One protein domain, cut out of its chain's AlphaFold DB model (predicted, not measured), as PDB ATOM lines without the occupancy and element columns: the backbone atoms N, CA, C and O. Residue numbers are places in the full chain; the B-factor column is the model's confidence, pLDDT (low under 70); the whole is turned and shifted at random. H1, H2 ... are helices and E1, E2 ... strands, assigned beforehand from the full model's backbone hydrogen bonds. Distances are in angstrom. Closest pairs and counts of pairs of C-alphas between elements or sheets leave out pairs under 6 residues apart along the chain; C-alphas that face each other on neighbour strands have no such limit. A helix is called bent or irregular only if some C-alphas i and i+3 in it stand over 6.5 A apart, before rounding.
ATOM      1  N   ASN A  68      78.267 102.097 148.159       93.19
ATOM      2  CA  ASN A  68      78.707 101.352 146.981       93.19
ATOM      3  C   ASN A  68      80.233 101.354 146.825       93.19
ATOM      4  O   ASN A  68      80.810 100.326 146.478       93.19
ATOM      5  N   ARG A  69      80.904 102.484 147.090       93.19
ATOM      6  CA  ARG A  69      82.370 102.571 147.014       93.19
ATOM      7  C   ARG A  69      83.032 101.809 148.162       93.19
ATOM      8  O   ARG A  69      84.022 101.126 147.927       93.19
ATOM      9  N   GLN A  70      82.443 101.838 149.358       94.69
ATOM     10  CA  GLN A  70      82.869 100.985 150.473       94.69
ATOM     11  C   GLN A  70      82.762  99.500 150.110       94.69
ATOM     12  O   GLN A  70      83.755  98.781 150.205       94.69
ATOM     13  N   LEU A  71      81.605  99.058 149.597       96.06
ATOM     14  CA  LEU A  71      81.406  97.667 149.187       96.06
ATOM     15  C   LEU A  71      82.378  97.249 148.074       96.06
ATOM     16  O   LEU A  71      82.909  96.136 148.100       96.06
ATOM     17  N   LEU A  72      82.645  98.139 147.112       97.06
ATOM     18  CA  LEU A  72      83.664  97.921 146.090       97.06
ATOM     19  C   LEU A  72      85.042  97.716 146.733       97.06
ATOM     20  O   LEU A  72      85.668  96.687 146.490       97.06
ATOM     21  N   THR A  73      85.485  98.641 147.584       96.06
ATOM     22  CA  THR A  73      86.782  98.585 148.275       96.06
ATOM     23  C   THR A  73      86.946  97.301 149.099       96.06
ATOM     24  O   THR A  73      87.965  96.612 148.982       96.06
ATOM     25  N   GLU A  74      85.933  96.911 149.873       95.81
ATOM     26  CA  GLU A  74      85.932  95.665 150.649       95.81
ATOM     27  C   GLU A  74      86.004  94.423 149.751       95.81
ATOM     28  O   GLU A  74      86.775  93.493 150.009       95.81
ATOM     29  N   THR A  75      85.259  94.421 148.644       97.12
ATOM     30  CA  THR A  75      85.285  93.321 147.672       97.12
ATOM     31  C   THR A  75      86.654  93.213 146.998       97.12
ATOM     32  O   THR A  75      87.193  92.111 146.852       97.12
ATOM     33  N   LEU A  76      87.271  94.340 146.633       96.25
ATOM     34  CA  LEU A  76      88.625  94.365 146.078       96.25
ATOM     35  C   LEU A  76      89.652  93.829 147.083       96.25
ATOM     36  O   LEU A  76      90.533  93.069 146.682       96.25
ATOM     37  N   TRP A  77      89.508  94.122 148.380       95.56
ATOM     38  CA  TRP A  77      90.356  93.539 149.422       95.56
ATOM     39  C   TRP A  77      90.212  92.014 149.524       95.56
ATOM     40  O   TRP A  77      91.222  91.295 149.561       95.56
ATOM     41  N   LEU A  78      88.977  91.499 149.526       95.31
ATOM     42  CA  LEU A  78      88.706  90.056 149.571       95.31
ATOM     43  C   LEU A  78      89.354  89.323 148.389       95.31
ATOM     44  O   LEU A  78      89.921  88.241 148.559       95.31
ATOM     45  N   TYR A  79      89.342  89.940 147.206       95.12
ATOM     46  CA  TYR A  79      89.905  89.376 145.979       95.12
ATOM     47  C   TYR A  79      91.236  90.012 145.554       95.12
ATOM     48  O   TYR A  79      91.628  89.896 144.391       95.12
ATOM     49  N   ARG A  80      91.981  90.624 146.484       93.62
ATOM     50  CA  ARG A  80      93.195  91.414 146.199       93.62
ATOM     51  C   ARG A  80      94.248  90.699 145.356       93.62
ATOM     52  O   ARG A  80      94.872  91.315 144.499       93.62
ATOM     53  N   GLU A  81      94.421  89.388 145.527       91.44
ATOM     54  CA  GLU A  81      95.368  88.606 144.716       91.44
ATOM     55  C   GLU A  81      94.980  88.539 143.233       91.44
ATOM     56  O   GLU A  81      95.847  88.437 142.366       91.44
ATOM     57  N   LYS A  82      93.680  88.622 142.927       93.06
ATOM     58  CA  LYS A  82      93.170  88.742 141.557       93.06
ATOM     59  C   LYS A  82      93.315  90.179 141.070       93.06
ATOM     60  O   LYS A  82      93.831  90.387 139.978       93.06
ATOM     61  N   VAL A  83      92.975  91.158 141.914       92.12
ATOM     62  CA  VAL A  83      93.078  92.591 141.587       92.12
ATOM     63  C   VAL A  83      94.505  92.986 141.179       92.12
ATOM     64  O   VAL A  83      94.730  93.655 140.174       92.12
ATOM     65  N   ARG A  84      95.516  92.481 141.888       90.19
ATOM     66  CA  ARG A  84      96.929  92.764 141.586       90.19
ATOM     67  C   ARG A  84      97.373  92.308 140.191       90.19
ATOM     68  O   ARG A  84      98.342  92.840 139.654       90.19
ATOM     69  N   ARG A  85      96.677  91.349 139.567       90.19
ATOM     70  CA  ARG A  85      96.998  90.865 138.211       90.19
ATOM     71  C   ARG A  85      96.646  91.878 137.121       90.19
ATOM     72  O   ARG A  85      97.182  91.757 136.018       90.19
ATOM     73  N   PHE A  86      95.808  92.868 137.434       89.38
ATOM     74  CA  PHE A  86      95.468  93.962 136.526       89.38
ATOM     75  C   PHE A  86      96.525  95.071 136.507       89.38
ATOM     76  O   PHE A  86      96.579  95.816 135.541       89.38
ATOM     77  N   TYR A  87      97.402  95.189 137.512       89.12
ATOM     78  CA  TYR A  87      98.258  96.382 137.681       89.12
ATOM     79  C   TYR A  87      99.140  96.698 136.473       89.12
ATOM     80  O   TYR A  87      99.291  97.860 136.104       89.12
ATOM     81  N   ARG A  88      99.692  95.667 135.822       85.88
ATOM     82  CA  ARG A  88     100.500  95.851 134.609       85.88
ATOM     83  C   ARG A  88      99.679  96.434 133.458       85.88
ATOM     84  O   ARG A  88     100.196  97.251 132.717       85.88
ATOM     85  N   GLU A  89      98.429  96.007 133.317       88.38
ATOM     86  CA  GLU A  89      97.508  96.495 132.287       88.38
ATOM     87  C   GLU A  89      96.972  97.890 132.638       88.38
ATOM     88  O   GLU A  89      96.873  98.747 131.772       88.38
ATOM     89  N   LEU A  90      96.726  98.155 133.924       88.50
ATOM     90  CA  LEU A  90      96.265  99.454 134.419       88.50
ATOM     91  C   LEU A  90      97.322 100.562 134.315       88.50
ATOM     92  O   LEU A  90      96.975 101.740 134.293       88.50
ATOM     93  N   THR A  91      98.608 100.203 134.218       85.12
ATOM     94  CA  THR A  91      99.710 101.178 134.155       85.12
ATOM     95  C   THR A  91      99.562 102.115 132.949       85.12
ATOM     96  O   THR A  91      99.825 103.311 133.073       85.12
ATOM     97  N   ASP A  92      99.046 101.609 131.825       84.69
ATOM     98  CA  ASP A  92      98.843 102.375 130.587       84.69
ATOM     99  C   ASP A  92      97.717 103.422 130.686       84.69
ATOM    100  O   ASP A  92      97.618 104.304 129.830       84.69
ATOM    101  N   TYR A  93      96.883 103.346 131.726       88.38
ATOM    102  CA  TYR A  93      95.737 104.231 131.954       88.38
ATOM    103  C   TYR A  93      95.965 105.217 133.116       88.38
ATOM    104  O   TYR A  93      95.127 106.074 133.368       88.38
ATOM    105  N   ASN A  94      97.098 105.133 133.825       83.69
ATOM    106  CA  ASN A  94      97.357 105.961 135.012       83.69
ATOM    107  C   ASN A  94      97.877 107.376 134.697       83.69
ATOM    108  O   ASN A  94      97.741 108.273 135.530       83.69
ATOM    109  N   ASN A  95      98.472 107.589 133.516       81.19
ATOM    110  CA  ASN A  95      99.137 108.851 133.151       81.19
ATOM    111  C   ASN A  95      98.194 109.916 132.560       81.19
ATOM    112  O   ASN A  95      98.627 111.030 132.277       81.19
ATOM    113  N   GLY A  96      96.921 109.588 132.355       83.44
ATOM    114  CA  GLY A  96      95.920 110.499 131.815       83.44
ATOM    115  C   GLY A  96      94.590 109.787 131.616       83.44
ATOM    116  O   GLY A  96      94.555 108.560 131.541       83.44
ATOM    117  N   PHE A  97      93.504 110.556 131.534       88.81
ATOM    118  CA  PHE A  97      92.185 109.984 131.296       88.81
ATOM    119  C   PHE A  97      92.171 109.207 129.977       88.81
ATOM    120  O   PHE A  97      92.486 109.744 128.911       88.81
ATOM    121  N   ARG A  98      91.804 107.930 130.068       92.00
ATOM    122  CA  ARG A  98      91.647 107.047 128.922       92.00
ATOM    123  C   ARG A  98      90.593 105.988 129.255       92.00
ATOM    124  O   ARG A  98      90.794 105.251 130.223       92.00
ATOM    125  N   PRO A  99      89.516 105.877 128.462       94.31
ATOM    126  CA  PRO A  99      88.540 104.810 128.616       94.31
ATOM    127  C   PRO A  99      89.195 103.437 128.492       94.31
ATOM    128  O   PRO A  99      90.139 103.245 127.716       94.31
ATOM    129  N   PHE A 100      88.663 102.469 129.224       95.56
ATOM    130  CA  PHE A 100      89.126 101.092 129.174       95.56
ATOM    131  C   PHE A 100      88.013 100.120 129.521       95.56
ATOM    132  O   PHE A 100      87.062 100.455 130.220       95.56
ATOM    133  N   GLU A 101      88.165  98.884 129.064       96.00
ATOM    134  CA  GLU A 101      87.348  97.756 129.486       96.00
ATOM    135  C   GLU A 101      88.282  96.572 129.715       96.00
ATOM    136  O   GLU A 101      88.966  96.118 128.801       96.00
ATOM    137  N   ILE A 102      88.336  96.098 130.956       93.94
ATOM    138  CA  ILE A 102      89.186  94.991 131.376       93.94
ATOM    139  C   ILE A 102      88.276  93.911 131.949       93.94
ATOM    140  O   ILE A 102      87.565  94.134 132.928       93.94
ATOM    141  N   CYS A 103      88.306  92.727 131.341       93.19
ATOM    142  CA  CYS A 103      87.553  91.559 131.785       93.19
ATOM    143  C   CYS A 103      88.515  90.404 132.039       93.19
ATOM    144  O   CYS A 103      89.063  89.822 131.101       93.19
ATOM    145  N   ARG A 104      88.758  90.084 133.311       91.06
ATOM    146  CA  ARG A 104      89.678  89.010 133.695       91.06
ATOM    147  C   ARG A 104      89.451  88.591 135.141       91.06
ATOM    148  O   ARG A 104      88.950  89.353 135.957       91.06
ATOM    149  N   ASP A 105      89.807  87.342 135.453       90.38
ATOM    150  CA  ASP A 105      89.746  86.783 136.809       90.38
ATOM    151  C   ASP A 105      88.370  86.998 137.481       90.38
ATOM    152  O   ASP A 105      88.290  87.197 138.689       90.38
ATOM    153  N   GLY A 106      87.279  86.961 136.705       92.19
ATOM    154  CA  GLY A 106      85.899  87.122 137.184       92.19
ATOM    155  C   GLY A 106      85.457  88.559 137.479       92.19
ATOM    156  O   GLY A 106      84.307  88.741 137.868       92.19
ATOM    157  N   PHE A 107      86.326  89.555 137.288       96.31
ATOM    158  CA  PHE A 107      85.948  90.966 137.293       96.31
ATOM    159  C   PHE A 107      85.798  91.493 135.873       96.31
ATOM    160  O   PHE A 107      86.555  91.125 134.970       96.31
ATOM    161  N   LYS A 108      84.864  92.425 135.720       96.75
ATOM    162  CA  LYS A 108      84.748  93.307 134.573       96.75
ATOM    163  C   LYS A 108      84.737  94.746 135.075       96.75
ATOM    164  O   LYS A 108      83.807  95.159 135.763       96.75
ATOM    165  N   PHE A 109      85.778  95.486 134.723       96.88
ATOM    166  CA  PHE A 109      85.907  96.911 134.988       96.88
ATOM    167  C   PHE A 109      85.809  97.656 133.671       96.88
ATOM    168  O   PHE A 109      86.495  97.297 132.713       96.88
ATOM    169  N   LYS A 110      84.991  98.698 133.620       97.19
ATOM    170  CA  LYS A 110      84.930  99.579 132.462       97.19
ATOM    171  C   LYS A 110      84.853 101.026 132.911       97.19
ATOM    172  O   LYS A 110      84.057 101.335 133.787       97.19
ATOM    173  N   LEU A 111      85.657 101.874 132.284       96.81
ATOM    174  CA  LEU A 111      85.575 103.328 132.323       96.81
ATOM    175  C   LEU A 111      85.281 103.784 130.893       96.81
ATOM    176  O   LEU A 111      86.035 103.430 129.988       96.81
ATOM    177  N   ASP A 112      84.186 104.504 130.675       95.81
ATOM    178  CA  ASP A 112      83.829 105.021 129.351       95.81
ATOM    179  C   ASP A 112      84.269 106.479 129.132       95.81
ATOM    180  O   ASP A 112      84.812 107.123 130.028       95.81
ATOM    181  N   ASP A 113      84.048 106.990 127.918       94.56
ATOM    182  CA  ASP A 113      84.367 108.369 127.518       94.56
ATOM    183  C   ASP A 113      83.613 109.443 128.317       94.56
ATOM    184  O   ASP A 113      84.022 110.601 128.321       94.56
ATOM    185  N   MET A 114      82.528 109.072 128.998       94.06
ATOM    186  CA  MET A 114      81.724 109.966 129.833       94.06
ATOM    187  C   MET A 114      82.159 109.918 131.303       94.06
ATOM    188  O   MET A 114      81.411 110.348 132.181       94.06
ATOM    189  N   GLU A 115      83.345 109.363 131.579       94.31
ATOM    190  CA  GLU A 115      83.887 109.143 132.924       94.31
ATOM    191  C   GLU A 115      82.996 108.240 133.794       94.31
ATOM    192  O   GLU A 115      83.088 108.259 135.026       94.31
ATOM    193  N   THR A 116      82.119 107.449 133.171       96.50
ATOM    194  CA  THR A 116      81.237 106.524 133.876       96.50
ATOM    195  C   THR A 116      81.947 105.196 134.059       96.50
ATOM    196  O   THR A 116      82.466 104.590 133.117       96.50
ATOM    197  N   VAL A 117      81.963 104.735 135.302       96.75
ATOM    198  CA  VAL A 117      82.552 103.462 135.688       96.75
ATOM    199  C   VAL A 117      81.456 102.427 135.828       96.75
ATOM    200  O   VAL A 117      80.468 102.667 136.511       96.75
ATOM    201  N   SER A 118      81.665 101.244 135.257       97.38
ATOM    202  CA  SER A 118      80.883 100.051 135.579       97.38
ATOM    203  C   SER A 118      81.785  98.957 136.139       97.38
ATOM    204  O   SER A 118      82.875  98.689 135.619       97.38
ATOM    205  N   VAL A 119      81.325  98.338 137.222       97.44
ATOM    206  CA  VAL A 119      82.013  97.242 137.900       97.44
ATOM    207  C   VAL A 119      81.072  96.060 138.015       97.44
ATOM    208  O   VAL A 119      80.008  96.169 138.620       97.44
ATOM    209  N   GLN A 120      81.490  94.924 137.466       97.50
ATOM    210  CA  GLN A 120      80.751  93.672 137.557       97.50
ATOM    211  C   GLN A 120      81.652  92.533 138.028       97.50
ATOM    212  O   GLN A 120      82.838  92.475 137.692       97.50
ATOM    213  N   GLY A 121      81.068  91.594 138.770       95.69
ATOM    214  CA  GLY A 121      81.745  90.386 139.238       95.69
ATOM    215  C   GLY A 121      81.758  90.258 140.756       95.69
ATOM    216  O   GLY A 121      81.685  91.242 141.480       95.69
ATOM    217  N   TYR A 122      81.836  89.018 141.245       95.06
ATOM    218  CA  TYR A 122      81.863  88.703 142.683       95.06
ATOM    219  C   TYR A 122      80.710  89.309 143.501       95.06
ATOM    220  O   TYR A 122      80.889  89.686 144.653       95.06
ATOM    221  N   GLY A 123      79.516  89.379 142.905       93.38
ATOM    222  CA  GLY A 123      78.331  89.967 143.539       93.38
ATOM    223  C   GLY A 123      78.198  91.479 143.349       93.38
ATOM    224  O   GLY A 123      77.200  92.043 143.781       93.38
ATOM    225  N   LEU A 124      79.155  92.124 142.673       96.00
ATOM    226  CA  LEU A 124      79.042  93.515 142.251       96.00
ATOM    227  C   LEU A 124      78.333  93.612 140.897       96.00
ATOM    228  O   LEU A 124      78.648  92.861 139.969       96.00
ATOM    229  N   ASP A 125      77.424  94.576 140.801       96.62
ATOM    230  CA  ASP A 125      76.881  95.134 139.561       96.62
ATOM    231  C   ASP A 125      76.576  96.611 139.835       96.62
ATOM    232  O   ASP A 125      75.529  96.967 140.375       96.62
ATOM    233  N   MET A 126      77.581  97.459 139.624       96.50
ATOM    234  CA  MET A 126      77.582  98.848 140.080       96.50
ATOM    235  C   MET A 126      77.984  99.802 138.971       96.50
ATOM    236  O   MET A 126      78.837  99.485 138.141       96.50
ATOM    237  N   VAL A 127      77.410 101.004 139.026       96.62
ATOM    238  CA  VAL A 127      77.763 102.131 138.165       96.62
ATOM    239  C   VAL A 127      78.112 103.334 139.036       96.62
ATOM    240  O   VAL A 127      77.391 103.639 139.987       96.62
ATOM    241  N   PHE A 128      79.215 104.004 138.715       94.94
ATOM    242  CA  PHE A 128      79.639 105.251 139.346       94.94
ATOM    243  C   PHE A 128      79.771 106.330 138.276       94.94
ATOM    244  O   PHE A 128      80.398 106.109 137.241       94.94
ATOM    245  N   GLU A 129      79.192 107.497 138.527       93.62
ATOM    246  CA  GLU A 129      79.297 108.644 137.627       93.62
ATOM    247  C   GLU A 129      80.553 109.465 137.948       93.62
ATOM    248  O   GLU A 129      80.883 109.657 139.119       93.62
ATOM    249  N   LYS A 130      81.212 109.996 136.908       92.25
ATOM    250  CA  LYS A 130      82.315 110.971 137.011       92.25
ATOM    251  C   LYS A 130      83.488 110.505 137.877       92.25
ATOM    252  O   LYS A 130      83.863 111.161 138.850       92.25
ATOM    253  N   TRP A 131      84.094 109.380 137.508       92.62
ATOM    254  CA  TRP A 131      85.297 108.868 138.169       92.62
ATOM    255  C   TRP A 131      86.468 108.706 137.184       92.62
ATOM    256  O   TRP A 131      86.893 107.587 136.888       92.62
ATOM    257  N   PRO A 132      87.043 109.818 136.689       91.25
ATOM    258  CA  PRO A 132      88.101 109.784 135.674       91.25
ATOM    259  C   PRO A 132      89.387 109.090 136.153       91.25
ATOM    260  O   PRO A 132      90.090 108.471 135.358       91.25
ATOM    261  N   ASP A 133      89.675 109.129 137.458       91.38
ATOM    262  CA  ASP A 133      90.852 108.496 138.069       91.38
ATOM    263  C   ASP A 133      90.633 107.021 138.468       91.38
ATOM    264  O   ASP A 133      91.392 106.463 139.266       91.38
ATOM    265  N   PHE A 134      89.614 106.347 137.927       94.38
ATOM    266  CA  PHE A 134      89.293 104.967 138.308       94.38
ATOM    267  C   PHE A 134      90.444 103.974 138.060       94.38
ATOM    268  O   PHE A 134      90.654 103.053 138.849       94.38
ATOM    269  N   ALA A 135      91.262 104.192 137.022       93.56
ATOM    270  CA  ALA A 135      92.471 103.396 136.793       93.56
ATOM    271  C   ALA A 135      93.480 103.504 137.953       93.56
ATOM    272  O   ALA A 135      94.034 102.489 138.390       93.56
ATOM    273  N   LYS A 136      93.673 104.714 138.501       92.31
ATOM    274  CA  LYS A 136      94.550 104.954 139.659       92.31
ATOM    275  C   LYS A 136      93.982 104.308 140.916       92.31
ATOM    276  O   LYS A 136      94.716 103.642 141.647       92.31
ATOM    277  N   TYR A 137      92.668 104.427 141.118       94.12
ATOM    278  CA  TYR A 137      91.970 103.738 142.200       94.12
ATOM    279  C   TYR A 137      92.210 102.222 142.138       94.12
ATOM    280  O   TYR A 137      92.689 101.638 143.111       94.12
ATOM    281  N   LEU A 138      91.997 101.588 140.979       94.44
ATOM    282  CA  LEU A 138      92.248 100.154 140.806       94.44
ATOM    283  C   LEU A 138      93.730  99.776 140.965       94.44
ATOM    284  O   LEU A 138      94.029  98.671 141.417       94.44
ATOM    285  N   SER A 139      94.658 100.678 140.632       92.00
ATOM    286  CA  SER A 139      96.109 100.447 140.712       92.00
ATOM    287  C   SER A 139      96.691 100.533 142.128       92.00
ATOM    288  O   SER A 139      97.827 100.103 142.343       92.00
ATOM    289  N   GLY A 140      95.948 101.066 143.097       92.31
ATOM    290  CA  GLY A 140      96.447 101.214 144.465       92.31
ATOM    291  C   GLY A 140      95.511 101.954 145.411       92.31
ATOM    292  O   GLY A 140      95.418 101.543 146.563       92.31
TER     293      GLY A 140
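Overview. This is residues 68 to 140 of the 283 residues of an uncharacterized protein of Pseudomonas putida (UniProt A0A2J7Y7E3). One antiparallel sheet of four strands makes a wall, with three helices gathered over one of its faces and the other face bare. H1 slants over E3 and E4, while H2, the longest helix, runs by the edge strand E1 and short H3 packs on H2. The printed part has 73 residues, with H1, H2, E1, E2, E3, E4 and H3 along the chain; the sheet's order is E1, E2, E3, E4, and the class is mixed, helices and strands. It is compact, with a radius of gyration of the C-alphas of 11.1 A, and its rounded outline spans 28 by 24 by 18 A.

Arrangement. The sheet is a meander, each strand the antiparallel neighbour of the one before: E1, residues 100 to 104; E2, residues 107 to 111; E3, residues 117 to 121; and E4, residues 124 to 128. The hairpin of E1 and E2 has N 102 and O 109 within hydrogen-bond range at 2.8 A. In the hairpin of E2 and E3, N 108 and O 120 are 2.8 A apart. In the hairpin of E3 and E4, N 119 and O 126 are 2.9 A apart. H1, residues 68 to 78, is on the sheet at a height over the sheet of 10.4 A, over E3 and E4 and only just not over E2, on which 2 of its C-alphas fall. It runs slantwise to the strands, at 45 degrees to E3 on the local plane. H2, residues 80 to 93, only grazes the sheet, with residues 82 to 93. H1 and H2 are close but not clearly touching; their closest C-alphas, of Leu 76 and Val 83, are 6.6 A apart. H3, residues 134 to 140, only grazes the sheet with residues 134 to 138. H2 and H3 touch, with the closest C-alphas, of Tyr 87 and Ser 139, 5.5 A apart, at a steep tilt of 54 degrees, opposite ways. H1 and H3 are apart. Every O i to N i+4 pair is within hydrogen-bond range in H1 and H3; in H2 3 of 10 are, beside 7 of 11 O i to N i+3 pairs.

Along the chain. E1 begins at C-alpha 100, (89.126, 101.092, 129.174), and is 12.9 A long; E2, E3 and E4 measure 13.3 A, 13.6 A and 12.1 A. H1 begins at C-alpha 68, (78.707, 101.352, 146.981), and is 15.3 A long. H2, 19.3 A long, is irregular, with C-alphas 85 and 88 7.1 A apart. H3, 10.2 A long, ends at C-alpha 140, (96.447, 101.214, 144.465).

Size, cuts and confidence. The C-alphas farthest apart, of Asn 95 and Gly 123, are 30.0 A apart. The printed part has no cut. The link from H2 to E1 is short and the other links are tight. Mean pLDDT of the printed part is 93.1, and no printed residue is under 70.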